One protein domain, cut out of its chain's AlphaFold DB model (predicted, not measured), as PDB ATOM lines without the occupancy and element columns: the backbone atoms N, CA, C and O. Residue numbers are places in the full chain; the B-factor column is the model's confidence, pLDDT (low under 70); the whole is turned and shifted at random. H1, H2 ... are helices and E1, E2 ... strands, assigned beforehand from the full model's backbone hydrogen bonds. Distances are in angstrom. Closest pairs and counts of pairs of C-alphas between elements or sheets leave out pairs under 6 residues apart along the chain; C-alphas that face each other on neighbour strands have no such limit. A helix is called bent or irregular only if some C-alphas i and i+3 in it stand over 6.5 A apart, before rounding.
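AT A GLANCE: This is residues 1061 to 1170 of the 1171 residues of the protein "Sterile alpha motif domain-containing protein 9-like" of Sinocyclocheilus grahami (UniProt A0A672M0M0). A strongly twisted antiparallel sheet makes the larger part of this domain: its long, bent strand E6 pairs on one side with E7, an edge strand, in a hairpin, and on the other side with E3 along its first part and E1 along its last part, while E4 and then E5 follow on beyond E3, and E2 beyond E1. Three short helices, H2, H3 and H4, gather loosely at the opposite end from E5, while H1 lies off to a side, next to E1 and E2. The 110 printed residues include four named helices and seven named strands, in the order E1 H1 E2 H2 H3 H4 E3 E4 E5 E6 E7; the class is mixed, helices and strands. The whole is compact, with a radius of gyration of the C-alphas of 14.3 A and spans of 41 by 32 by 25 A.

HOW THE PARTS SIT: E1, residues 1064 to 1066, is the antiparallel neighbour of E2, residues 1075 to 1077, with N 1065 and O 1076 2.9 A apart. H1, residues 1071 to 1074, is only just not on the branched sheet, with 4 pairs of C-alphas within 10 A. H2, residues 1078 to 1084, only grazes the sheet with residues 1078 to 1080. H3, residues 1090 to 1098, is close to H2 but not clearly touching, with the C-alphas of Glu 1082 and Lys 1093 closest at 7.4 A. H4, residues 1106 to 1111, only grazes the sheet with residues 1109 to 1111. E3, E4 and E5, residues 1114 to 1120, 1123 to 1127 and 1133 to 1135, form a meander, each strand the antiparallel neighbour of the one before; N 1118 and O 1125 are 3.1 A apart, N 1126 and O 1134 2.8 A. With E6, residues 1150 to 1158, they form a Greek key, a meander whose first strand is the antiparallel neighbour of the fourth; N 1117 and O 1151 are 2.8 A apart. E6 bends by 58 degrees at residue 1154, and E1 is beside its residues 1155 to 1157, with N 1157 and O 1064 2.8 A apart. E7, residues 1161 to 1169, lies on the other side of E6 from E1 and E3, in a hairpin with E6; N 1156 and O 1163 are 3.0 A apart. Each O i to N i+4 pair is within hydrogen-bond range in H3 and H4, and 2 of 3 in H2; H1 is too short for one.

IN THESE COORDINATES: E1 begins at C-alpha 1064, (168.621, 147.601, 103.685). H3 measures 12.7 A, E3 20.1 A, E6 24.1 A and E7 22.8 A. E7 bends by 64 degrees at residue 1166 and ends at C-alpha 1169, (189.502, 156.856, 94.782).

THE WHOLE: The C-alphas of Ser 1089 and Lys 1130, 46.0 A apart, are the two farthest apart. The printed part has no cut; the link E5 to E6, residues 1136 to 1149, is long. Mean pLDDT of the printed part is 81.3; residues 1082, 1087 to 1101, 1131 and 1141 to 1142 are under 70.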
ATOM      1  N   TYR A1061     166.228 157.751 103.770       79.50
ATOM      2  CA  TYR A1061     166.138 156.605 104.664       79.50
ATOM      3  C   TYR A1061     166.578 155.321 103.947       79.50
ATOM      4  O   TYR A1061     165.926 154.829 103.026       79.50
ATOM      5  N   THR A1062     167.700 154.758 104.395       86.25
ATOM      6  CA  THR A1062     168.203 153.467 103.906       86.25
ATOM      7  C   THR A1062     167.648 152.340 104.751       86.25
ATOM      8  O   THR A1062     167.959 152.243 105.939       86.25
ATOM      9  N   HIS A1063     166.835 151.492 104.126       86.31
ATOM     10  CA  HIS A1063     166.170 150.369 104.785       86.31
ATOM     11  C   HIS A1063     167.100 149.155 104.876       86.31
ATOM     12  O   HIS A1063     167.238 148.570 105.948       86.31
ATOM     13  N   PHE A1064     167.787 148.808 103.781       91.62
ATOM     14  CA  PHE A1064     168.621 147.601 103.685       91.62
ATOM     15  C   PHE A1064     170.009 147.881 103.096       91.62
ATOM     16  O   PHE A1064     170.192 148.846 102.361       91.62
ATOM     17  N   PHE A1065     170.977 147.009 103.380       93.38
ATOM     18  CA  PHE A1065     172.332 147.026 102.814       93.38
ATOM     19  C   PHE A1065     172.689 145.683 102.181       93.38
ATOM     20  O   PHE A1065     172.181 144.650 102.625       93.38
ATOM     21  N   LEU A1066     173.570 145.704 101.174       94.00
ATOM     22  CA  LEU A1066     174.032 144.498 100.481       94.00
ATOM     23  C   LEU A1066     175.034 143.698 101.330       94.00
ATOM     24  O   LEU A1066     176.049 144.247 101.768       94.00
ATOM     25  N   SER A1067     174.782 142.401 101.503       92.06
ATOM     26  CA  SER A1067     175.669 141.443 102.176       92.06
ATOM     27  C   SER A1067     176.238 140.397 101.204       92.06
ATOM     28  O   SER A1067     175.934 140.404 100.011       92.06
ATOM     29  N   ASN A1068     177.046 139.473 101.735       85.00
ATOM     30  CA  ASN A1068     177.529 138.286 101.015       85.00
ATOM     31  C   ASN A1068     176.563 137.076 101.101       85.00
ATOM     32  O   ASN A1068     176.919 135.983 100.672       85.00
ATOM     33  N   GLY A1069     175.378 137.234 101.707       86.94
ATOM     34  CA  GLY A1069     174.396 136.160 101.904       86.94
ATOM     35  C   GLY A1069     173.517 135.875 100.679       86.94
ATOM     36  O   GLY A1069     173.621 136.528  99.640       86.94
ATOM     37  N   THR A1070     172.599 134.910 100.814       88.62
ATOM     38  CA  THR A1070     171.679 134.477  99.740       88.62
ATOM     39  C   THR A1070     170.214 134.561 100.191       88.62
ATOM     40  O   THR A1070     169.929 134.559 101.390       88.62
ATOM     41  N   GLY A1071     169.260 134.691  99.259       90.12
ATOM     42  CA  GLY A1071     167.836 134.825  99.613       90.12
ATOM     43  C   GLY A1071     167.563 136.022 100.538       90.12
ATOM     44  O   GLY A1071     167.979 137.141 100.233       90.12
ATOM     45  N   PHE A1072     166.897 135.800 101.683       89.88
ATOM     46  CA  PHE A1072     166.664 136.849 102.693       89.88
ATOM     47  C   PHE A1072     167.962 137.374 103.327       89.88
ATOM     48  O   PHE A1072     168.024 138.546 103.689       89.88
ATOM     49  N   GLU A1073     169.005 136.544 103.440       89.88
ATOM     50  CA  GLU A1073     170.266 136.914 104.106       89.88
ATOM     51  C   GLU A1073     171.134 137.859 103.267       89.88
ATOM     52  O   GLU A1073     172.054 138.478 103.803       89.88
ATOM     53  N   LYS A1074     170.817 138.015 101.973       90.62
ATOM     54  CA  LYS A1074     171.440 138.975 101.040       90.62
ATOM     55  C   LYS A1074     171.303 140.427 101.496       90.62
ATOM     56  O   LYS A1074     172.110 141.282 101.129       90.62
ATOM     57  N   PHE A1075     170.265 140.711 102.278       92.62
ATOM     58  CA  PHE A1075     169.966 142.049 102.755       92.62
ATOM     59  C   PHE A1075     170.040 142.114 104.264       92.62
ATOM     60  O   PHE A1075     169.490 141.287 104.985       92.62
ATOM     61  N   VAL A1076     170.670 143.174 104.747       90.81
ATOM     62  CA  VAL A1076     170.733 143.471 106.172       90.81
ATOM     63  C   VAL A1076     169.922 144.728 106.427       90.81
ATOM     64  O   VAL A1076     170.284 145.802 105.948       90.81
ATOM     65  N   HIS A1077     168.829 144.603 107.183       89.69
ATOM     66  CA  HIS A1077     168.031 145.761 107.583       89.69
ATOM     67  C   HIS A1077     168.825 146.680 108.520       89.69
ATOM     68  O   HIS A1077     169.578 146.209 109.382       89.69
ATOM     69  N   LYS A1078     168.617 147.998 108.411       84.81
ATOM     70  CA  LYS A1078     169.300 149.022 109.221       84.81
ATOM     71  C   LYS A1078     169.180 148.778 110.734       84.81
ATOM     72  O   LYS A1078     170.142 149.014 111.459       84.81
ATOM     73  N   SER A1079     168.076 148.209 111.228       81.19
ATOM     74  CA  SER A1079     167.926 147.851 112.657       81.19
ATOM     75  C   SER A1079     168.949 146.808 113.145       81.19
ATOM     76  O   SER A1079     169.322 146.793 114.320       81.19
ATOM     77  N   LYS A1080     169.503 145.962 112.263       82.56
ATOM     78  CA  LYS A1080     170.583 145.034 112.642       82.56
ATOM     79  C   LYS A1080     171.859 145.784 113.008       82.56
ATOM     80  O   LYS A1080     172.598 145.353 113.895       82.56
ATOM     81  N   PHE A1081     172.081 146.942 112.395       79.38
ATOM     82  CA  PHE A1081     173.185 147.819 112.751       79.38
ATOM     83  C   PHE A1081     172.991 148.330 114.174       79.38
ATOM     84  O   PHE A1081     173.959 148.335 114.923       79.38
ATOM     85  N   GLU A1082     171.761 148.642 114.603       69.81
ATOM     86  CA  GLU A1082     171.450 149.013 115.993       69.81
ATOM     87  C   GLU A1082     171.753 147.890 116.993       69.81
ATOM     88  O   GLU A1082     172.111 148.187 118.135       69.81
ATOM     89  N   THR A1083     171.658 146.627 116.559       74.62
ATOM     90  CA  THR A1083     172.046 145.446 117.348       74.62
ATOM     91  C   THR A1083     173.566 145.299 117.422       74.62
ATOM     92  O   THR A1083     174.112 145.119 118.503       74.62
ATOM     93  N   ILE A1084     174.279 145.420 116.297       74.25
ATOM     94  CA  ILE A1084     175.757 145.344 116.250       74.25
ATOM     95  C   ILE A1084     176.393 146.493 117.035       74.25
ATOM     96  O   ILE A1084     177.476 146.363 117.605       74.25
ATOM     97  N   THR A1085     175.705 147.627 117.043       71.12
ATOM     98  CA  THR A1085     176.104 148.836 117.744       71.12
ATOM     99  C   THR A1085     175.398 148.986 119.090       71.12
ATOM    100  O   THR A1085     175.476 150.058 119.668       71.12
ATOM    101  N   ASN A1086     174.711 147.961 119.615       70.00
ATOM    102  CA  ASN A1086     173.904 148.049 120.846       70.00
ATOM    103  C   ASN A1086     174.682 148.545 122.074       70.00
ATOM    104  O   ASN A1086     174.110 149.233 122.912       70.00
ATOM    105  N   MET A1087     175.978 148.237 122.136       66.81
ATOM    106  CA  MET A1087     176.911 148.698 123.167       66.81
ATOM    107  C   MET A1087     177.232 150.194 123.067       66.81
ATOM    108  O   MET A1087     177.823 150.753 123.984       66.81
ATOM    109  N   PHE A1088     176.898 150.833 121.946       67.62
ATOM    110  CA  PHE A1088     177.103 152.255 121.715       67.62
ATOM    111  C   PHE A1088     175.846 153.026 122.116       67.62
ATOM    112  O   PHE A1088     174.720 152.633 121.790       67.62
ATOM    113  N   SER A1089     176.039 154.156 122.794       66.25
ATOM    114  CA  SER A1089     174.954 155.111 123.046       66.25
ATOM    115  C   SER A1089     174.309 155.574 121.729       66.25
ATOM    116  O   SER A1089     174.933 155.500 120.670       66.25
ATOM    117  N   VAL A1090     173.070 156.083 121.765       58.72
ATOM    118  CA  VAL A1090     172.397 156.625 120.562       58.72
ATOM    119  C   VAL A1090     173.294 157.643 119.849       58.72
ATOM    120  O   VAL A1090     173.462 157.573 118.630       58.72
ATOM    121  N   SER A1091     173.948 158.513 120.621       52.34
ATOM    122  CA  SER A1091     174.932 159.471 120.127       52.34
ATOM    123  C   SER A1091     176.089 158.774 119.420       52.34
ATOM    124  O   SER A1091     176.345 159.114 118.274       52.34
ATOM    125  N   GLU A1092     176.717 157.760 120.037       58.22
ATOM    126  CA  GLU A1092     177.827 156.961 119.477       58.22
ATOM    127  C   GLU A1092     177.474 156.092 118.260       58.22
ATOM    128  O   GLU A1092     178.342 155.793 117.435       58.22
ATOM    129  N   LYS A1093     176.219 155.676 118.118       64.56
ATOM    130  CA  LYS A1093     175.738 155.004 116.905       64.56
ATOM    131  C   LYS A1093     175.701 155.982 115.739       64.56
ATOM    132  O   LYS A1093     176.259 155.705 114.676       64.56
ATOM    133  N   ARG A1094     175.065 157.132 115.976       61.47
ATOM    134  CA  ARG A1094     174.885 158.216 115.008       61.47
ATOM    135  C   ARG A1094     176.236 158.697 114.494       61.47
ATOM    136  O   ARG A1094     176.483 158.648 113.299       61.47
ATOM    137  N   LEU A1095     177.119 159.003 115.438       56.91
ATOM    138  CA  LEU A1095     178.573 159.068 115.330       56.91
ATOM    139  C   LEU A1095     179.116 158.204 114.182       56.91
ATOM    140  O   LEU A1095     179.316 158.658 113.066       56.91
ATOM    141  N   LYS A1096     179.333 156.911 114.425       64.88
ATOM    142  CA  LYS A1096     180.136 156.057 113.552       64.88
ATOM    143  C   LYS A1096     179.534 155.932 112.161       64.88
ATOM    144  O   LYS A1096     180.282 155.732 111.209       64.88
ATOM    145  N   TRP A1097     178.215 156.067 112.059       68.06
ATOM    146  CA  TRP A1097     177.508 156.130 110.792       68.06
ATOM    147  C   TRP A1097     177.957 157.315 109.928       68.06
ATOM    148  O   TRP A1097     178.260 157.133 108.753       68.06
ATOM    149  N   PHE A1098     178.048 158.511 110.510       59.72
ATOM    150  CA  PHE A1098     178.269 159.747 109.761       59.72
ATOM    151  C   PHE A1098     179.717 159.994 109.311       59.72
ATOM    152  O   PHE A1098     179.907 160.486 108.204       59.72
ATOM    153  N   SER A1099     180.750 159.610 110.071       56.56
ATOM    154  CA  SER A1099     182.147 159.671 109.550       56.56
ATOM    155  C   SER A1099     182.497 158.545 108.588       56.56
ATOM    156  O   SER A1099     183.621 158.478 108.095       56.56
ATOM    157  N   GLY A1100     181.611 157.564 108.450       67.75
ATOM    158  CA  GLY A1100     181.948 156.317 107.791       67.75
ATOM    159  C   GLY A1100     182.889 155.390 108.571       67.75
ATOM    160  O   GLY A1100     183.291 154.353 108.050       67.75
ATOM    161  N   GLN A1101     183.200 155.665 109.844       68.44
ATOM    162  CA  GLN A1101     183.888 154.701 110.719       68.44
ATOM    163  C   GLN A1101     183.136 153.371 110.847       68.44
ATOM    164  O   GLN A1101     183.771 152.341 111.074       68.44
ATOM    165  N   VAL A1102     181.807 153.370 110.692       74.75
ATOM    166  CA  VAL A1102     181.010 152.138 110.628       74.75
ATOM    167  C   VAL A1102     181.538 151.207 109.537       74.75
ATOM    168  O   VAL A1102     181.664 150.014 109.791       74.75
ATOM    169  N   TRP A1103     181.943 151.742 108.382       79.56
ATOM    170  CA  TRP A1103     182.440 150.955 107.249       79.56
ATOM    171  C   TRP A1103     183.819 150.342 107.522       79.56
ATOM    172  O   TRP A1103     184.140 149.278 107.007       79.56
ATOM    173  N   LYS A1104     184.608 150.962 108.411       76.62
ATOM    174  CA  LYS A1104     185.926 150.465 108.844       76.62
ATOM    175  C   LYS A1104     185.841 149.368 109.917       76.62
ATOM    176  O   LYS A1104     186.858 148.772 110.265       76.62
ATOM    177  N   MET A1105     184.662 149.096 110.486       81.25
ATOM    178  CA  MET A1105     184.515 148.072 111.525       81.25
ATOM    179  C   MET A1105     184.627 146.661 110.922       81.25
ATOM    180  O   MET A1105     183.830 146.336 110.047       81.25
ATOM    181  N   PRO A1106     185.472 145.757 111.463       81.44
ATOM    182  CA  PRO A1106     185.615 144.395 110.934       81.44
ATOM    183  C   PRO A1106     184.305 143.598 110.888       81.44
ATOM    184  O   PRO A1106     184.096 142.779 110.003       81.44
ATOM    185  N   LYS A1107     183.397 143.831 111.849       83.00
ATOM    186  CA  LYS A1107     182.063 143.211 111.844       83.00
ATOM    187  C   LYS A1107     181.186 143.731 110.700       83.00
ATOM    188  O   LYS A1107     180.396 142.957 110.183       83.00
ATOM    189  N   MET A1108     181.326 145.002 110.316       83.44
ATOM    190  CA  MET A1108     180.571 145.599 109.208       83.44
ATOM    191  C   MET A1108     181.178 145.234 107.855       83.44
ATOM    192  O   MET A1108     180.436 144.844 106.967       83.44
ATOM    193  N   SER A1109     182.507 145.261 107.711       79.75
ATOM    194  CA  SER A1109     183.172 144.854 106.466       79.75
ATOM    195  C   SER A1109     183.021 143.360 106.162       79.75
ATOM    196  O   SER A1109     183.015 142.981 105.000       79.75
ATOM    197  N   LYS A1110     182.847 142.508 107.186       85.00
ATOM    198  CA  LYS A1110     182.450 141.097 107.006       85.00
ATOM    199  C   LYS A1110     180.969 140.924 106.669       85.00
ATOM    200  O   LYS A1110     180.609 139.960 106.003       85.00
ATOM    201  N   LEU A1111     180.115 141.813 107.177       87.00
ATOM    202  CA  LEU A1111     178.667 141.755 106.979       87.00
ATOM    203  C   LEU A1111     178.250 142.289 105.605       87.00
ATOM    204  O   LEU A1111     177.272 141.803 105.049       87.00
ATOM    205  N   LEU A1112     178.966 143.286 105.081       91.25
ATOM    206  CA  LEU A1112     178.618 144.020 103.868       91.25
ATOM    207  C   LEU A1112     179.572 143.721 102.712       91.25
ATOM    208  O   LEU A1112     180.760 143.484 102.916       91.25
ATOM    209  N   LYS A1113     179.055 143.812 101.488       90.06
ATOM    210  CA  LYS A1113     179.818 143.597 100.253       90.06
ATOM    211  C   LYS A1113     180.328 144.919  99.653       90.06
ATOM    212  O   LYS A1113     179.541 145.849  99.482       90.06
ATOM    213  N   CYS A1114     181.621 144.989  99.313       90.00
ATOM    214  CA  CYS A1114     182.262 146.136  98.639       90.00
ATOM    215  C   CYS A1114     182.220 145.982  97.103       90.00
ATOM    216  O   CYS A1114     182.324 144.858  96.607       90.00
ATOM    217  N   VAL A1115     182.074 147.086  96.360       90.88
ATOM    218  CA  VAL A1115     181.972 147.131  94.885       90.88
ATOM    219  C   VAL A1115     182.883 148.211  94.262       90.88
ATOM    220  O   VAL A1115     183.314 149.135  94.952       90.88
ATOM    221  N   THR A1116     183.184 148.105  92.961       91.00
ATOM    222  CA  THR A1116     184.119 148.967  92.193       91.00
ATOM    223  C   THR A1116     183.408 149.766  91.081       91.00
ATOM    224  O   THR A1116     182.488 149.233  90.466       91.00
ATOM    225  N   GLY A1117     183.843 151.000  90.778       91.00
ATOM    226  CA  GLY A1117     183.231 151.906  89.783       91.00
ATOM    227  C   GLY A1117     184.113 153.104  89.361       91.00
ATOM    228  O   GLY A1117     185.321 153.078  89.583       91.00
ATOM    229  N   TRP A1118     183.533 154.158  88.766       90.62
ATOM    230  CA  TRP A1118     184.223 155.424  88.400       90.62
ATOM    231  C   TRP A1118     183.302 156.660  88.515       90.62
ATOM    232  O   TRP A1118     182.087 156.499  88.667       90.62
ATOM    233  N   THR A1119     183.869 157.874  88.454       89.12
ATOM    234  CA  THR A1119     183.165 159.166  88.440       89.12
ATOM    235  C   THR A1119     183.286 159.912  87.114       89.12
ATOM    236  O   THR A1119     184.331 159.901  86.466       89.12
ATOM    237  N   GLU A1120     182.196 160.553  86.702       83.69
ATOM    238  CA  GLU A1120     182.089 161.369  85.485       83.69
ATOM    239  C   GLU A1120     181.025 162.452  85.742       83.69
ATOM    240  O   GLU A1120     179.896 162.106  86.100       83.69
ATOM    241  N   ASP A1121     181.389 163.736  85.640       75.50
ATOM    242  CA  ASP A1121     180.535 164.902  85.945       75.50
ATOM    243  C   ASP A1121     179.836 164.800  87.323       75.50
ATOM    244  O   ASP A1121     178.606 164.840  87.424       75.50
ATOM    245  N   GLU A1122     180.619 164.576  88.387       76.06
ATOM    246  CA  GLU A1122     180.148 164.398  89.779       76.06
ATOM    247  C   GLU A1122     179.136 163.246  89.994       76.06
ATOM    248  O   GLU A1122     178.441 163.175  91.015       76.06
ATOM    249  N   LYS A1123     179.049 162.289  89.060       86.19
ATOM    250  CA  LYS A1123     178.186 161.097  89.164       86.19
ATOM    251  C   LYS A1123     179.009 159.827  89.262       86.19
ATOM    252  O   LYS A1123     180.051 159.715  88.632       86.19
ATOM    253  N   VAL A1124     178.515 158.843  90.017       90.50
ATOM    254  CA  VAL A1124     179.184 157.549  90.234       90.50
ATOM    255  C   VAL A1124     178.526 156.462  89.389       90.50
ATOM    256  O   VAL A1124     177.297 156.349  89.350       90.50
ATOM    257  N   PHE A1125     179.340 155.615  88.764       90.75
ATOM    258  CA  PHE A1125     178.883 154.523  87.908       90.75
ATOM    259  C   PHE A1125     179.440 153.167  88.354       90.75
ATOM    260  O   PHE A1125     180.600 153.058  88.750       90.75
ATOM    261  N   LEU A1126     178.601 152.132  88.273       89.00
ATOM    262  CA  LEU A1126     178.939 150.714  88.426       89.00
ATOM    263  C   LEU A1126     178.919 150.041  87.046       89.00
ATOM    264  O   LEU A1126     178.057 150.346  86.220       89.00
ATOM    265  N   GLU A1127     179.825 149.095  86.807       83.44
ATOM    266  CA  GLU A1127     179.803 148.277  85.593       83.44
ATOM    267  C   GLU A1127     178.676 147.230  85.649       83.44
ATOM    268  O   GLU A1127     178.564 146.443  86.593       83.44
ATOM    269  N   GLY A1128     177.806 147.251  84.642       76.50
ATOM    270  CA  GLY A1128     176.755 146.266  84.409       76.50
ATOM    271  C   GLY A1128     177.153 145.186  83.393       76.50
ATOM    272  O   GLY A1128     178.239 145.230  82.813       76.50
ATOM    273  N   PRO A1129     176.259 144.219  83.114       70.00
ATOM    274  CA  PRO A1129     176.478 143.208  82.082       70.00
ATOM    275  C   PRO A1129     176.804 143.849  80.725       70.00
ATOM    276  O   PRO A1129     176.187 144.846  80.347       70.00
ATOM    277  N   LYS A1130     177.745 143.259  79.974       72.00
ATOM    278  CA  LYS A1130     178.171 143.726  78.635       72.00
ATOM    279  C   LYS A1130     178.711 145.174  78.610       72.00
ATOM    280  O   LYS A1130     178.594 145.843  77.588       72.00
ATOM    281  N   GLY A1131     179.283 145.662  79.715       69.00
ATOM    282  CA  GLY A1131     179.906 146.992  79.791       69.00
ATOM    283  C   GLY A1131     178.918 148.162  79.893       69.00
ATOM    284  O   GLY A1131     179.292 149.310  79.656       69.00
ATOM    285  N   MET A1132     177.645 147.907  80.224       76.69
ATOM    286  CA  MET A1132     176.660 148.975  80.430       76.69
ATOM    287  C   MET A1132     176.974 149.793  81.689       76.69
ATOM    288  O   MET A1132     177.285 149.233  82.738       76.69
ATOM    289  N   LYS A1133     176.832 151.121  81.612       85.00
ATOM    290  CA  LYS A1133     176.998 152.019  82.766       85.00
ATOM    291  C   LYS A1133     175.745 151.993  83.649       85.00
ATOM    292  O   LYS A1133     174.649 152.265  83.161       85.00
ATOM    293  N   PHE A1134     175.900 151.743  84.948       85.88
ATOM    294  CA  PHE A1134     174.810 151.815  85.924       85.88
ATOM    295  C   PHE A1134     175.040 152.953  86.906       85.88
ATOM    296  O   PHE A1134     175.928 152.883  87.750       85.88
ATOM    297  N   HIS A1135     174.249 154.017  86.785       88.69
ATOM    298  CA  HIS A1135     174.366 155.179  87.658       88.69
ATOM    299  C   HIS A1135     173.934 154.836  89.092       88.69
ATOM    300  O   HIS A1135     172.790 154.432  89.325       88.69
ATOM    301  N   ILE A1136     174.839 155.042  90.049       90.31
ATOM    302  CA  ILE A1136     174.603 154.848  91.478       90.31
ATOM    303  C   ILE A1136     174.710 156.210  92.175       90.31
ATOM    304  O   ILE A1136     175.816 156.697  92.393       90.31
ATOM    305  N   PRO A1137     173.593 156.837  92.577       88.06
ATOM    306  CA  PRO A1137     173.645 158.093  93.312       88.06
ATOM    307  C   PRO A1137     174.464 157.953  94.600       88.06
ATOM    308  O   PRO A1137     174.245 157.028  95.388       88.06
ATOM    309  N   ALA A1138     175.378 158.885  94.855       85.06
ATOM    310  CA  ALA A1138     176.065 158.956  96.138       85.06
ATOM    311  C   ALA A1138     175.096 159.425  97.230       85.06
ATOM    312  O   ALA A1138     174.327 160.364  97.022       85.06
ATOM    313  N   LEU A1139     175.135 158.798  98.411       78.25
ATOM    314  CA  LEU A1139     174.369 159.313  99.551       78.25
ATOM    315  C   LEU A1139     174.908 160.679 100.002       78.25
ATOM    316  O   LEU A1139     174.143 161.552 100.399       78.25
ATOM    317  N   LYS A1140     176.235 160.835  99.970       73.06
ATOM    318  CA  LYS A1140     176.936 162.058 100.345       73.06
ATOM    319  C   LYS A1140     177.617 162.625  99.102       73.06
ATOM    320  O   LYS A1140     178.641 162.086  98.690       73.06
ATOM    321  N   THR A1141     177.065 163.685  98.510       68.12
ATOM    322  CA  THR A1141     177.597 164.264  97.261       68.12
ATOM    323  C   THR A1141     179.060 164.680  97.397       68.12
ATOM    324  O   THR A1141     179.845 164.384  96.513       68.12
ATOM    325  N   SER A1142     179.469 165.228  98.547       63.88
ATOM    326  CA  SER A1142     180.871 165.602  98.778       63.88
ATOM    327  C   SER A1142     181.844 164.422  98.824       63.88
ATOM    328  O   SER A1142     183.046 164.619  98.688       63.88
ATOM    329  N   SER A1143     181.349 163.192  99.017       72.38
ATOM    330  CA  SER A1143     182.198 161.998  98.931       72.38
ATOM    331  C   SER A1143     182.498 161.592  97.490       72.38
ATOM    332  O   SER A1143     183.327 160.712  97.280       72.38
ATOM    333  N   VAL A1144     181.836 162.212  96.508       80.81
ATOM    334  CA  VAL A1144     182.154 162.038  95.094       80.81
ATOM    335  C   VAL A1144     183.337 162.947  94.752       80.81
ATOM    336  O   VAL A1144     183.272 164.152  95.001       80.81
ATOM    337  N   PRO A1145     184.432 162.403  94.197       76.88
ATOM    338  CA  PRO A1145     185.465 163.217  93.570       76.88
ATOM    339  C   PRO A1145     184.862 164.205  92.560       76.88
ATOM    340  O   PRO A1145     184.070 163.799  91.711       76.88
ATOM    341  N   HIS A1146     185.237 165.484  92.655       71.12
ATOM    342  CA  HIS A1146     184.794 166.521  91.706       71.12
ATOM    343  C   HIS A1146     185.452 166.319  90.337       71.12
ATOM    344  O   HIS A1146     184.839 166.522  89.295       71.12
ATOM    345  N   ASN A1147     186.700 165.845  90.349       72.19
ATOM    346  CA  ASN A1147     187.377 165.371  89.155       72.19
ATOM    347  C   ASN A1147     186.748 164.063  88.656       72.19
ATOM    348  O   ASN A1147     186.195 163.263  89.418       72.19
ATOM    349  N   ASN A1148     186.936 163.795  87.369       80.38
ATOM    350  CA  ASN A1148     186.577 162.512  86.788       80.38
ATOM    351  C   ASN A1148     187.660 161.441  87.110       80.38
ATOM    352  O   ASN A1148     188.764 161.526  86.570       80.38
ATOM    353  N   GLU A1149     187.354 160.457  87.980       84.00
ATOM    354  CA  GLU A1149     188.295 159.527  88.666       84.00
ATOM    355  C   GLU A1149     187.777 158.056  88.753       84.00
ATOM    356  O   GLU A1149     186.598 157.790  88.543       84.00
ATOM    357  N   ASN A1150     188.608 157.060  89.120       84.88
ATOM    358  CA  ASN A1150     188.172 155.662  89.408       84.88
ATOM    359  C   ASN A1150     187.906 155.435  90.920       84.88
ATOM    360  O   ASN A1150     188.662 155.968  91.726       84.88
ATOM    361  N   VAL A1151     186.905 154.631  91.346       91.06
ATOM    362  CA  VAL A1151     186.468 154.535  92.772       91.06
ATOM    363  C   VAL A1151     185.999 153.141  93.286       91.06
ATOM    364  O   VAL A1151     185.684 152.242  92.510       91.06
ATOM    365  N   THR A1152     185.888 152.952  94.615       92.00
ATOM    366  CA  THR A1152     185.225 151.803  95.304       92.00
ATOM    367  C   THR A1152     184.218 152.250  96.378       92.00
ATOM    368  O   THR A1152     184.418 153.315  96.953       92.00
ATOM    369  N   PHE A1153     183.156 151.472  96.668       92.69
ATOM    370  CA  PHE A1153     182.071 151.847  97.609       92.69
ATOM    371  C   PHE A1153     181.198 150.660  98.111       92.69
ATOM    372  O   PHE A1153     181.318 149.535  97.631       92.69
ATOM    373  N   TYR A1154     180.295 150.901  99.078       92.19
ATOM    374  CA  TYR A1154     179.234 149.979  99.549       92.19
ATOM    375  C   TYR A1154     177.848 150.370  99.010       92.19
ATOM    376  O   TYR A1154     177.595 151.544  98.740       92.19
ATOM    377  N   LEU A1155     176.920 149.407  98.920       93.44
ATOM    378  CA  LEU A1155     175.553 149.625  98.426       93.44
ATOM    379  C   LEU A1155     174.499 149.605  99.543       93.44
ATOM    380  O   LEU A1155     174.355 148.617 100.271       93.44
ATOM    381  N   GLY A1156     173.723 150.687  99.630       93.44
ATOM    382  CA  GLY A1156     172.498 150.769 100.430       93.44
ATOM    383  C   GLY A1156     171.255 150.849  99.545       93.44
ATOM    384  O   GLY A1156     171.289 151.454  98.481       93.44
ATOM    385  N   PHE A1157     170.149 150.257  99.986       93.31
ATOM    386  CA  PHE A1157     168.880 150.207  99.263       93.31
ATOM    387  C   PHE A1157     167.859 151.146  99.896       93.31
ATOM    388  O   PHE A1157     167.506 151.034 101.076       93.31
ATOM    389  N   THR A1158     167.373 152.065  99.070       90.94
ATOM    390  CA  THR A1158     166.434 153.126  99.436       90.94
ATOM    391  C   THR A1158     165.264 153.137  98.453       90.94
ATOM    392  O   THR A1158     165.306 152.467  97.419       90.94
ATOM    393  N   LEU A1159     164.249 153.961  98.711       88.12
ATOM    394  CA  LEU A1159     163.191 154.230  97.729       88.12
ATOM    395  C   LEU A1159     163.639 155.121  96.551       88.12
ATOM    396  O   LEU A1159     162.862 155.319  95.625       88.12
ATOM    397  N   LYS A1160     164.896 155.597  96.533       86.44
ATOM    398  CA  LYS A1160     165.577 156.132  95.333       86.44
ATOM    399  C   LYS A1160     166.185 155.023  94.462       86.44
ATOM    400  O   LYS A1160     166.581 155.265  93.328       86.44
ATOM    401  N   GLY A1161     166.281 153.806  94.992       91.19
ATOM    402  CA  GLY A1161     167.097 152.727  94.444       91.19
ATOM    403  C   GLY A1161     168.410 152.539  95.220       91.19
ATOM    404  O   GLY A1161     168.518 152.983  96.373       91.19
ATOM    405  N   PRO A1162     169.391 151.829  94.633       93.06
ATOM    406  CA  PRO A1162     170.700 151.634  95.242       93.06
ATOM    407  C   PRO A1162     171.470 152.958  95.312       93.06
ATOM    408  O   PRO A1162     171.478 153.724  94.352       93.06
ATOM    409  N   VAL A1163     172.132 153.217  96.438       92.31
ATOM    410  CA  VAL A1163     172.976 154.400  96.660       92.31
ATOM    411  C   VAL A1163     174.365 153.998  97.152       92.31
ATOM    412  O   VAL A1163     174.511 153.007  97.879       92.31
ATOM    413  N   ALA A1164     175.376 154.773  96.762       91.62
ATOM    414  CA  ALA A1164     176.771 154.536  97.111       91.62
ATOM    415  C   ALA A1164     177.118 155.133  98.481       91.62
ATOM    416  O   ALA A1164     176.792 156.283  98.795       91.62
ATOM    417  N   TYR A1165     177.819 154.333  99.280       87.69
ATOM    418  CA  TYR A1165     178.362 154.675 100.588       87.69
ATOM    419  C   TYR A1165     179.882 154.523 100.587       87.69
ATOM    420  O   TYR A1165     180.389 153.535 100.068       87.69
ATOM    421  N   ASN A1166     180.596 155.429 101.263       85.56
ATOM    422  CA  ASN A1166     182.048 155.330 101.466       85.56
ATOM    423  C   ASN A1166     182.836 155.227 100.145       85.56
ATOM    424  O   ASN A1166     183.569 154.261  99.939       85.56
ATOM    425  N   ILE A1167     182.642 156.208  99.261       88.75
ATOM    426  CA  ILE A1167     183.345 156.303  97.978       88.75
ATOM    427  C   ILE A1167     184.817 156.641  98.237       88.75
ATOM    428  O   ILE A1167     185.120 157.582  98.970       88.75
ATOM    429  N   THR A1168     185.729 155.870  97.652       86.88
ATOM    430  CA  THR A1168     187.180 156.081  97.763       86.88
ATOM    431  C   THR A1168     187.845 155.954  96.398       86.88
ATOM    432  O   THR A1168     187.556 154.989  95.691       86.88
ATOM    433  N   VAL A1169     188.730 156.893  96.039       83.75
ATOM    434  CA  VAL A1169     189.502 156.856  94.782       83.75
ATOM    435  C   VAL A1169     190.433 155.643  94.770       83.75
ATOM    436  O   VAL A1169     191.064 155.335  95.781       83.75
ATOM    437  N   GLN A1170     190.496 154.942  93.638       79.56
ATOM    438  CA  GLN A1170     191.477 153.887  93.398       79.56
ATOM    439  C   GLN A1170     192.832 154.540  93.121       79.56
ATOM    440  O   GLN A1170     193.027 155.119  92.057       79.56
TER     441      GLN A1170